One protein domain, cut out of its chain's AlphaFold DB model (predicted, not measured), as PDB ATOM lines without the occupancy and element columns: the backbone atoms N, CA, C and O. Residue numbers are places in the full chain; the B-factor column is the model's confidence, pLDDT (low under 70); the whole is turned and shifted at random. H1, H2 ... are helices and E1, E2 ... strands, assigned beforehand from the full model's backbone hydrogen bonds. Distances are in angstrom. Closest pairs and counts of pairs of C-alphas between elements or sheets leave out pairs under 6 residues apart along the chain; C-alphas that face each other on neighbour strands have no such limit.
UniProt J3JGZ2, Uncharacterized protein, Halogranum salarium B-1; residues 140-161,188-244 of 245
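This is residues 140 to 161 and 188 to 244 of the 245 residues of an uncharacterized protein of Halogranum salarium B-1 (UniProt J3JGZ2). What is the shape? H2 is the middle, H1 makes a corner with it, and H3 with the small hairpin E1-E2 and long H4 pack on different sides; residues 188 to 193 and 235 to 244 stick out. What builds it? The 79 residues, mostly helix, run H1 H2 H3 E1 E2 H4, compact with a radius of gyration of the C-alphas of 13.2 A, spanning 43 by 28 by 26 A.

What does the hub touch? H2, residues 149 to 159, touches H3, residues 188 to 204, closest at C-alphas Arg 151 and His 198, 6.1 A. How do E1, residues 208 to 211, and E2, residues 216 to 219, pair? They form an antiparallel hairpin, with N 209 and O 218 2.9 A apart.

Where does H1, residues 140 to 147, begin? C-alpha 140 is at (-47.742, 79.741, -34.059). Where does H4, residues 223 to 243, end? C-alpha 243 is at (-23.976, 62.154, -25.050), 30.3 A from C-alpha 223.

Where is the cut? Residues 162 to 187 are not printed; C-alphas 161 and 188 are 27.1 A apart. Where is pLDDT under 70? At residues 161, 190, 240 and 243 to 244.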
ATOM      1  N   ASP A 140     -48.442  78.549 -34.547       83.94
ATOM      2  CA  ASP A 140     -47.742  79.741 -34.059       83.94
ATOM      3  C   ASP A 140     -47.778  79.832 -32.532       83.94
ATOM      4  O   ASP A 140     -46.734  79.974 -31.908       83.94
ATOM      5  N   GLU A 141     -48.948  79.664 -31.917       88.94
ATOM      6  CA  GLU A 141     -49.106  79.671 -30.458       88.94
ATOM      7  C   GLU A 141     -48.288  78.563 -29.789       88.94
ATOM      8  O   GLU A 141     -47.685  78.778 -28.738       88.94
ATOM      9  N   LEU A 142     -48.233  77.377 -30.405       89.00
ATOM     10  CA  LEU A 142     -47.449  76.254 -29.901       89.00
ATOM     11  C   LEU A 142     -45.950  76.579 -29.882       89.00
ATOM     12  O   LEU A 142     -45.283  76.352 -28.869       89.00
ATOM     13  N   PHE A 143     -45.411  77.089 -30.993       86.38
ATOM     14  CA  PHE A 143     -43.991  77.416 -31.065       86.38
ATOM     15  C   PHE A 143     -43.640  78.685 -30.282       86.38
ATOM     16  O   PHE A 143     -42.591  78.669 -29.645       86.38
ATOM     17  N   ASP A 144     -44.524  79.687 -30.193       87.56
ATOM     18  CA  ASP A 144     -44.358  80.806 -29.253       87.56
ATOM     19  C   ASP A 144     -44.307  80.294 -27.816       87.56
ATOM     20  O   ASP A 144     -43.354  80.551 -27.076       87.56
ATOM     21  N   ALA A 145     -45.268  79.474 -27.400       89.50
ATOM     22  CA  ALA A 145     -45.270  78.931 -26.049       89.50
ATOM     23  C   ALA A 145     -43.969  78.180 -25.717       89.50
ATOM     24  O   ALA A 145     -43.481  78.275 -24.590       89.50
ATOM     25  N   LEU A 146     -43.377  77.469 -26.676       88.50
ATOM     26  CA  LEU A 146     -42.223  76.604 -26.436       88.50
ATOM     27  C   LEU A 146     -40.861  77.246 -26.715       88.50
ATOM     28  O   LEU A 146     -39.871  76.774 -26.145       88.50
ATOM     29  N   SER A 147     -40.795  78.303 -27.527       87.31
ATOM     30  CA  SER A 147     -39.572  79.077 -27.773       87.31
ATOM     31  C   SER A 147     -39.073  79.737 -26.488       87.31
ATOM     32  O   SER A 147     -37.874  79.780 -26.228       87.31
ATOM     33  N   HIS A 148     -39.990  80.143 -25.605       86.31
ATOM     34  CA  HIS A 148     -39.624  80.799 -24.357       86.31
ATOM     35  C   HIS A 148     -39.267  79.800 -23.238       86.31
ATOM     36  O   HIS A 148     -40.098  78.968 -22.847       86.31
ATOM     37  N   PRO A 149     -38.088  79.928 -22.596       82.56
ATOM     38  CA  PRO A 149     -37.605  78.964 -21.609       82.56
ATOM     39  C   PRO A 149     -38.524  78.831 -20.387       82.56
ATOM     40  O   PRO A 149     -38.821  77.705 -19.980       82.56
ATOM     41  N   ILE A 150     -39.022  79.953 -19.849       83.44
ATOM     42  CA  ILE A 150     -40.005  79.971 -18.751       83.44
ATOM     43  C   ILE A 150     -41.288  79.213 -19.114       83.44
ATOM     44  O   ILE A 150     -41.669  78.284 -18.402       83.44
ATOM     45  N   ARG A 151     -41.951  79.573 -20.220       89.56
ATOM     46  CA  ARG A 151     -43.219  78.953 -20.638       89.56
ATOM     47  C   ARG A 151     -43.064  77.448 -20.859       89.56
ATOM     48  O   ARG A 151     -43.830  76.657 -20.314       89.56
ATOM     49  N   ARG A 152     -42.002  77.037 -21.552       89.25
ATOM     50  CA  ARG A 152     -41.662  75.624 -21.749       89.25
ATOM     51  C   ARG A 152     -41.402  74.893 -20.433       89.25
ATOM     52  O   ARG A 152     -41.822  73.751 -20.283       89.25
ATOM     53  N   HIS A 153     -40.726  75.522 -19.469       84.19
ATOM     54  CA  HIS A 153     -40.502  74.923 -18.152       84.19
ATOM     55  C   HIS A 153     -41.816  74.703 -17.392       84.19
ATOM     56  O   HIS A 153     -42.007  73.637 -16.806       84.19
ATOM     57  N   VAL A 154     -42.737  75.666 -17.449       86.62
ATOM     58  CA  VAL A 154     -44.088  75.549 -16.878       86.62
ATOM     59  C   VAL A 154     -44.851  74.387 -17.512       86.62
ATOM     60  O   VAL A 154     -45.341  73.519 -16.795       86.62
ATOM     61  N   LEU A 155     -44.888  74.320 -18.843       89.62
ATOM     62  CA  LEU A 155     -45.589  73.264 -19.573       89.62
ATOM     63  C   LEU A 155     -44.999  71.870 -19.306       89.62
ATOM     64  O   LEU A 155     -45.750  70.935 -19.037       89.62
ATOM     65  N   LEU A 156     -43.666  71.731 -19.282       86.31
ATOM     66  CA  LEU A 156     -42.994  70.478 -18.905       86.31
ATOM     67  C   LEU A 156     -43.323  70.061 -17.465       86.31
ATOM     68  O   LEU A 156     -43.593  68.890 -17.209       86.31
ATOM     69  N   SER A 157     -43.344  71.019 -16.535       85.12
ATOM     70  CA  SER A 157     -43.675  70.755 -15.128       85.12
ATOM     71  C   SER A 157     -45.130  70.328 -14.946       85.12
ATOM     72  O   SER A 157     -45.424  69.564 -14.035       85.12
ATOM     73  N   LEU A 158     -46.040  70.810 -15.799       85.94
ATOM     74  CA  LEU A 158     -47.437  70.375 -15.823       85.94
ATOM     75  C   LEU A 158     -47.624  69.031 -16.533       85.94
ATOM     76  O   LEU A 158     -48.591  68.329 -16.232       85.94
ATOM     77  N   ALA A 159     -46.752  68.673 -17.479       85.69
ATOM     78  CA  ALA A 159     -46.808  67.402 -18.202       85.69
ATOM     79  C   ALA A 159     -46.362  66.225 -17.326       85.69
ATOM     80  O   ALA A 159     -46.951  65.146 -17.419       85.69
ATOM     81  N   ASP A 160     -45.393  66.452 -16.441       80.00
ATOM     82  CA  ASP A 160     -44.892  65.448 -15.511       80.00
ATOM     83  C   ASP A 160     -45.943  65.108 -14.427       80.00
ATOM     84  O   ASP A 160     -46.288  65.961 -13.606       80.00
ATOM     85  N   PRO A 161     -46.480  63.871 -14.394       66.06
ATOM     86  CA  PRO A 161     -47.453  63.458 -13.384       66.06
ATOM     87  C   PRO A 161     -46.854  63.356 -11.971       66.06
ATOM     88  O   PRO A 161     -47.613  63.389 -11.000       66.06
ATOM     89  N   ASP A 188     -40.415  88.101  -5.486       70.25
ATOM     90  CA  ASP A 188     -41.701  88.762  -5.687       70.25
ATOM     91  C   ASP A 188     -41.830  89.360  -7.103       70.25
ATOM     92  O   ASP A 188     -42.920  89.336  -7.679       70.25
ATOM     93  N   LEU A 189     -40.738  89.853  -7.704       71.62
ATOM     94  CA  LEU A 189     -40.729  90.350  -9.088       71.62
ATOM     95  C   LEU A 189     -40.825  89.209 -10.100       71.62
ATOM     96  O   LEU A 189     -41.581  89.321 -11.065       71.62
ATOM     97  N   LEU A 190     -40.126  88.099  -9.856       69.44
ATOM     98  CA  LEU A 190     -40.216  86.910 -10.705       69.44
ATOM     99  C   LEU A 190     -41.627  86.305 -10.665       69.44
ATOM    100  O   LEU A 190     -42.202  85.986 -11.705       69.44
ATOM    101  N   ALA A 191     -42.225  86.200  -9.474       71.25
ATOM    102  CA  ALA A 191     -43.607  85.753  -9.328       71.25
ATOM    103  C   ALA A 191     -44.591  86.694 -10.045       71.25
ATOM    104  O   ALA A 191     -45.563  86.240 -10.648       71.25
ATOM    105  N   LEU A 192     -44.339  88.006 -10.007       75.44
ATOM    106  CA  LEU A 192     -45.142  88.997 -10.719       75.44
ATOM    107  C   LEU A 192     -45.026  88.826 -12.243       75.44
ATOM    108  O   LEU A 192     -46.041  88.837 -12.940       75.44
ATOM    109  N   GLU A 193     -43.815  88.629 -12.761       75.69
ATOM    110  CA  GLU A 193     -43.569  88.390 -14.183       75.69
ATOM    111  C   GLU A 193     -44.236  87.101 -14.677       75.69
ATOM    112  O   GLU A 193     -44.974  87.135 -15.666       75.69
ATOM    113  N   LEU A 194     -44.071  85.997 -13.942       78.56
ATOM    114  CA  LEU A 194     -44.735  84.722 -14.222       78.56
ATOM    115  C   LEU A 194     -46.248  84.891 -14.352       78.56
ATOM    116  O   LEU A 194     -46.830  84.490 -15.360       78.56
ATOM    117  N   ARG A 195     -46.871  85.547 -13.368       78.38
ATOM    118  CA  ARG A 195     -48.325  85.733 -13.324       78.38
ATOM    119  C   ARG A 195     -48.850  86.620 -14.439       78.38
ATOM    120  O   ARG A 195     -49.903  86.324 -14.982       78.38
ATOM    121  N   HIS A 196     -48.169  87.724 -14.744       77.50
ATOM    122  CA  HIS A 196     -48.707  88.725 -15.665       77.50
ATOM    123  C   HIS A 196     -48.323  88.505 -17.123       77.50
ATOM    124  O   HIS A 196     -49.059  88.968 -17.993       77.50
ATOM    125  N   ARG A 197     -47.194  87.842 -17.394       83.06
ATOM    126  CA  ARG A 197     -46.719  87.605 -18.761       83.06
ATOM    127  C   ARG A 197     -46.928  86.171 -19.200       83.06
ATOM    128  O   ARG A 197     -47.496  85.947 -20.258       83.06
ATOM    129  N   HIS A 198     -46.459  85.211 -18.412       86.06
ATOM    130  CA  HIS A 198     -46.372  83.831 -18.880       86.06
ATOM    131  C   HIS A 198     -47.662  83.054 -18.642       86.06
ATOM    132  O   HIS A 198     -48.145  82.417 -19.568       86.06
ATOM    133  N   PHE A 199     -48.249  83.129 -17.445       87.50
ATOM    134  CA  PHE A 199     -49.476  82.390 -17.138       87.50
ATOM    135  C   PHE A 199     -50.665  82.921 -17.925       87.50
ATOM    136  O   PHE A 199     -51.343  82.126 -18.555       87.50
ATOM    137  N   THR A 200     -50.853  84.244 -17.972       88.19
ATOM    138  CA  THR A 200     -51.913  84.852 -18.790       88.19
ATOM    139  C   THR A 200     -51.794  84.454 -20.255       88.19
ATOM    140  O   THR A 200     -52.783  84.078 -20.856       88.19
ATOM    141  N   LEU A 201     -50.589  84.488 -20.831       88.94
ATOM    142  CA  LEU A 201     -50.422  84.160 -22.245       88.94
ATOM    143  C   LEU A 201     -50.660  82.668 -22.526       88.94
ATOM    144  O   LEU A 201     -51.278  82.315 -23.521       88.94
ATOM    145  N   LEU A 202     -50.190  81.781 -21.644       91.44
ATOM    146  CA  LEU A 202     -50.457  80.347 -21.773       91.44
ATOM    147  C   LEU A 202     -51.946  80.010 -21.574       91.44
ATOM    148  O   LEU A 202     -52.418  79.025 -22.143       91.44
ATOM    149  N   ASP A 203     -52.651  80.792 -20.753       90.38
ATOM    150  CA  ASP A 203     -54.099  80.707 -20.525       90.38
ATOM    151  C   ASP A 203     -54.871  81.216 -21.749       90.38
ATOM    152  O   ASP A 203     -55.774  80.537 -22.226       90.38
ATOM    153  N   ASP A 204     -54.428  82.329 -22.347       91.69
ATOM    154  CA  ASP A 204     -54.962  82.862 -23.606       91.69
ATOM    155  C   ASP A 204     -54.834  81.839 -24.753       91.69
ATOM    156  O   ASP A 204     -55.745  81.708 -25.570       91.69
ATOM    157  N   TYR A 205     -53.737  81.071 -24.798       91.81
ATOM    158  CA  TYR A 205     -53.564  79.960 -25.746       91.81
ATOM    159  C   TYR A 205     -54.372  78.704 -25.376       91.81
ATOM    160  O   TYR A 205     -54.488  77.780 -26.181       91.81
ATOM    161  N   GLY A 206     -54.943  78.633 -24.173       90.06
ATOM    162  CA  GLY A 206     -55.690  77.473 -23.681       90.06
ATOM    163  C   GLY A 206     -54.813  76.276 -23.302       90.06
ATOM    164  O   GLY A 206     -55.328  75.172 -23.105       90.06
ATOM    165  N   PHE A 207     -53.491  76.455 -23.199       91.94
ATOM    166  CA  PHE A 207     -52.572  75.397 -22.772       91.94
ATOM    167  C   PHE A 207     -52.601  75.204 -21.258       91.94
ATOM    168  O   PHE A 207     -52.461  74.088 -20.767       91.94
ATOM    169  N   VAL A 208     -52.828  76.267 -20.495       89.94
ATOM    170  CA  VAL A 208     -53.028  76.194 -19.043       89.94
ATOM    171  C   VAL A 208     -54.369  76.816 -18.682       89.94
ATOM    172  O   VAL A 208     -54.946  77.534 -19.485       89.94
ATOM    173  N   GLU A 209     -54.861  76.522 -17.486       88.25
ATOM    174  CA  GLU A 209     -55.940  77.278 -16.852       88.25
ATOM    175  C   GLU A 209     -55.348  77.953 -15.613       88.25
ATOM    176  O   GLU A 209     -54.890  77.272 -14.680       88.25
ATOM    177  N   TRP A 210     -55.283  79.285 -15.637       87.88
ATOM    178  CA  TRP A 210     -54.720  80.101 -14.561       87.88
ATOM    179  C   TRP A 210     -55.818  80.798 -13.753       87.88
ATOM    180  O   TRP A 210     -56.507  81.689 -14.243       87.88
ATOM    181  N   ASP A 211     -55.926  80.452 -12.470       82.19
ATOM    182  CA  ASP A 211     -56.827  81.123 -11.533       82.19
ATOM    183  C   ASP A 211     -56.049  82.139 -10.669       82.19
ATOM    184  O   ASP A 211     -55.331  81.754  -9.736       82.19
ATOM    185  N   PRO A 212     -56.196  83.456 -10.922       79.31
ATOM    186  CA  PRO A 212     -55.496  84.485 -10.164       79.31
ATOM    187  C   PRO A 212     -56.039  84.693  -8.742       79.31
ATOM    188  O   PRO A 212     -55.356  85.345  -7.949       79.31
ATOM    189  N   GLU A 213     -57.242  84.203  -8.415       79.62
ATOM    190  CA  GLU A 213     -57.829  84.306  -7.073       79.62
ATOM    191  C   GLU A 213     -57.285  83.225  -6.139       79.62
ATOM    192  O   GLU A 213     -56.996  83.500  -4.971       79.62
ATOM    193  N   THR A 214     -57.141  82.002  -6.650       79.12
ATOM    194  CA  THR A 214     -56.617  80.860  -5.885       79.12
ATOM    195  C   THR A 214     -55.115  80.639  -6.081       79.12
ATOM    196  O   THR A 214     -54.525  79.828  -5.366       79.12
ATOM    197  N   GLU A 215     -54.490  81.399  -6.988       77.19
ATOM    198  CA  GLU A 215     -53.095  81.254  -7.419       77.19
ATOM    199  C   GLU A 215     -52.777  79.833  -7.911       77.19
ATOM    200  O   GLU A 215     -51.683  79.316  -7.672       77.19
ATOM    201  N   THR A 216     -53.734  79.185  -8.582       77.94
ATOM    202  CA  THR A 216     -53.562  77.820  -9.087       77.94
ATOM    203  C   THR A 216     -53.388  77.794 -10.592       77.94
ATOM    204  O   THR A 216     -54.120  78.459 -11.321       77.94
ATOM    205  N   LEU A 217     -52.451  76.965 -11.041       83.12
ATOM    206  CA  LEU A 217     -52.207  76.686 -12.445       83.12
ATOM    207  C   LEU A 217     -52.531  75.218 -12.727       83.12
ATOM    208  O   LEU A 217     -51.995  74.329 -12.059       83.12
ATOM    209  N   THR A 218     -53.396  74.960 -13.703       86.38
ATOM    210  CA  THR A 218     -53.757  73.599 -14.131       86.38
ATOM    211  C   THR A 218     -53.644  73.446 -15.648       86.38
ATOM    212  O   THR A 218     -53.310  74.399 -16.347       86.38
ATOM    213  N   ARG A 219     -53.833  72.226 -16.165       89.00
ATOM    214  CA  ARG A 219     -53.803  71.957 -17.611       89.00
ATOM    215  C   ARG A 219     -55.060  72.538 -18.259       89.00
ATOM    216  O   ARG A 219     -56.157  72.232 -17.799       89.00
ATOM    217  N   GLY A 220     -54.881  73.332 -19.310       86.56
ATOM    218  CA  GLY A 220     -55.974  73.924 -20.077       86.56
ATOM    219  C   GLY A 220     -56.586  72.945 -21.081       86.56
ATOM    220  O   GLY A 220     -56.119  71.817 -21.249       86.56
ATOM    221  N   GLU A 221     -57.641  73.380 -21.769       89.56
ATOM    222  CA  GLU A 221     -58.402  72.547 -22.712       89.56
ATOM    223  C   GLU A 221     -57.595  72.080 -23.934       89.56
ATOM    224  O   GLU A 221     -57.869  71.006 -24.470       89.56
ATOM    225  N   ARG A 222     -56.574  72.847 -24.333       86.62
ATOM    226  CA  ARG A 222     -55.661  72.546 -25.447       86.62
ATOM    227  C   ARG A 222     -54.326  71.972 -24.984       86.62
ATOM    228  O   ARG A 222     -53.388  71.877 -25.769       86.62
ATOM    229  N   PHE A 223     -54.197  71.574 -23.716       87.94
ATOM    230  CA  PHE A 223     -52.930  71.033 -23.218       87.94
ATOM    231  C   PHE A 223     -52.473  69.797 -24.009       87.94
ATOM    232  O   PHE A 223     -51.286  69.660 -24.295       87.94
ATOM    233  N   ASP A 224     -53.402  68.934 -24.425       85.12
ATOM    234  CA  ASP A 224     -53.084  67.738 -25.215       85.12
ATOM    235  C   ASP A 224     -52.468  68.068 -26.591       85.12
ATOM    236  O   ASP A 224     -51.735  67.240 -27.133       85.12
ATOM    237  N   ASP A 225     -52.680  69.278 -27.123       84.94
ATOM    238  CA  ASP A 225     -52.075  69.724 -28.385       84.94
ATOM    239  C   ASP A 225     -50.558  69.930 -28.243       84.94
ATOM    240  O   ASP A 225     -49.806  69.709 -29.196       84.94
ATOM    241  N   VAL A 226     -50.083  70.320 -27.050       84.62
ATOM    242  CA  VAL A 226     -48.657  70.606 -26.805       84.62
ATOM    243  C   VAL A 226     -47.870  69.377 -26.363       84.62
ATOM    244  O   VAL A 226     -46.651  69.330 -26.541       84.62
ATOM    245  N   VAL A 227     -48.551  68.376 -25.793       84.94
ATOM    246  CA  VAL A 227     -47.939  67.166 -25.216       84.94
ATOM    247  C   VAL A 227     -46.966  66.468 -26.176       84.94
ATOM    248  O   VAL A 227     -45.844  66.203 -25.747       84.94
ATOM    249  N   PRO A 228     -47.294  66.226 -27.463       84.00
ATOM    250  CA  PRO A 228     -46.373  65.543 -28.373       84.00
ATOM    251  C   PRO A 228     -45.020  66.250 -28.511       84.00
ATOM    252  O   PRO A 228     -43.975  65.603 -28.594       84.00
ATOM    253  N   LEU A 229     -45.028  67.584 -28.511       82.19
ATOM    254  CA  LEU A 229     -43.811  68.375 -28.633       82.19
ATOM    255  C   LEU A 229     -43.074  68.500 -27.291       82.19
ATOM    256  O   LEU A 229     -41.844  68.538 -27.275       82.19
ATOM    257  N   LEU A 230     -43.791  68.494 -26.162       86.19
ATOM    258  CA  LEU A 230     -43.173  68.381 -24.835       86.19
ATOM    259  C   LEU A 230     -42.436  67.050 -24.661       86.19
ATOM    260  O   LEU A 230     -41.306  67.051 -24.170       86.19
ATOM    261  N   ASP A 231     -43.037  65.945 -25.104       83.69
ATOM    262  CA  ASP A 231     -42.416  64.618 -25.088       83.69
ATOM    263  C   ASP A 231     -41.139  64.610 -25.937       83.69
ATOM    264  O   ASP A 231     -40.084  64.179 -25.467       83.69
ATOM    265  N   PHE A 232     -41.199  65.178 -27.148       82.62
ATOM    266  CA  PHE A 232     -40.025  65.346 -28.007       82.62
ATOM    267  C   PHE A 232     -38.920  66.161 -27.317       82.62
ATOM    268  O   PHE A 232     -37.754  65.766 -27.315       82.62
ATOM    269  N   VAL A 233     -39.266  67.299 -26.705       82.88
ATOM    270  CA  VAL A 233     -38.314  68.159 -25.984       82.88
ATOM    271  C   VAL A 233     -37.666  67.413 -24.815       82.88
ATOM    272  O   VAL A 233     -36.455  67.529 -24.602       82.88
ATOM    273  N   ALA A 234     -38.451  66.650 -24.052       81.94
ATOM    274  CA  ALA A 234     -37.956  65.854 -22.937       81.94
ATOM    275  C   ALA A 234     -37.000  64.748 -23.417       81.94
ATOM    276  O   ALA A 234     -35.916  64.581 -22.849       81.94
ATOM    277  N   GLU A 235     -37.353  64.047 -24.497       80.88
ATOM    278  CA  GLU A 235     -36.515  63.014 -25.109       80.88
ATOM    279  C   GLU A 235     -35.210  63.595 -25.669       80.88
ATOM    280  O   GLU A 235     -34.130  63.076 -25.371       80.88
ATOM    281  N   TYR A 236     -35.280  64.717 -26.394       78.94
ATOM    282  CA  TYR A 236     -34.107  65.414 -26.925       78.94
ATOM    283  C   TYR A 236     -33.139  65.805 -25.801       78.94
ATOM    284  O   TYR A 236     -31.943  65.523 -25.875       78.94
ATOM    285  N   ARG A 237     -33.647  66.387 -24.706       76.75
ATOM    286  CA  ARG A 237     -32.828  66.745 -23.532       76.75
ATOM    287  C   ARG A 237     -32.180  65.523 -22.875       76.75
ATOM    288  O   ARG A 237     -31.014  65.587 -22.477       76.75
ATOM    289  N   ALA A 238     -32.903  64.407 -22.771       77.75
ATOM    290  CA  ALA A 238     -32.378  63.165 -22.208       77.75
ATOM    291  C   ALA A 238     -31.286  62.531 -23.090       77.75
ATOM    292  O   ALA A 238     -30.299  62.009 -22.570       77.75
ATOM    293  N   GLU A 239     -31.447  62.574 -24.414       75.44
ATOM    294  CA  GLU A 239     -30.451  62.094 -25.377       75.44
ATOM    295  C   GLU A 239     -29.165  62.921 -25.308       75.44
ATOM    296  O   GLU A 239     -28.076  62.366 -25.181       75.44
ATOM    297  N   GLN A 240     -29.290  64.248 -25.293       67.88
ATOM    298  CA  GLN A 240     -28.132  65.135 -25.198       67.88
ATOM    299  C   GLN A 240     -27.377  64.980 -23.871       67.88
ATOM    300  O   GLN A 240     -26.147  64.994 -23.853       67.88
ATOM    301  N   SER A 241     -28.099  64.758 -22.767       70.81
ATOM    302  CA  SER A 241     -27.487  64.472 -21.463       70.81
ATOM    303  C   SER A 241     -26.624  63.205 -21.525       70.81
ATOM    304  O   SER A 241     -25.470  63.230 -21.097       70.81
ATOM    305  N   ARG A 242     -27.127  62.132 -22.157       74.94
ATOM    306  CA  ARG A 242     -26.404  60.857 -22.343       74.94
ATOM    307  C   ARG A 242     -25.179  60.952 -23.257       74.94
ATOM    308  O   ARG A 242     -24.293  60.115 -23.148       74.94
ATOM    309  N   GLN A 243     -25.120  61.936 -24.151       59.53
ATOM    310  CA  GLN A 243     -23.976  62.154 -25.050       59.53
ATOM    311  C   GLN A 243     -22.869  63.020 -24.429       59.53
ATOM    312  O   GLN A 243     -21.784  63.131 -25.001       59.53
ATOM    313  N   SER A 244     -23.139  63.640 -23.275       55.69
ATOM    314  CA  SER A 244     -22.198  64.517 -22.567       55.69
ATOM    315  C   SER A 244     -21.468  63.859 -21.382       55.69
ATOM    316  O   SER A 244     -20.554  64.478 -20.834       55.69
TER     317      SER A 244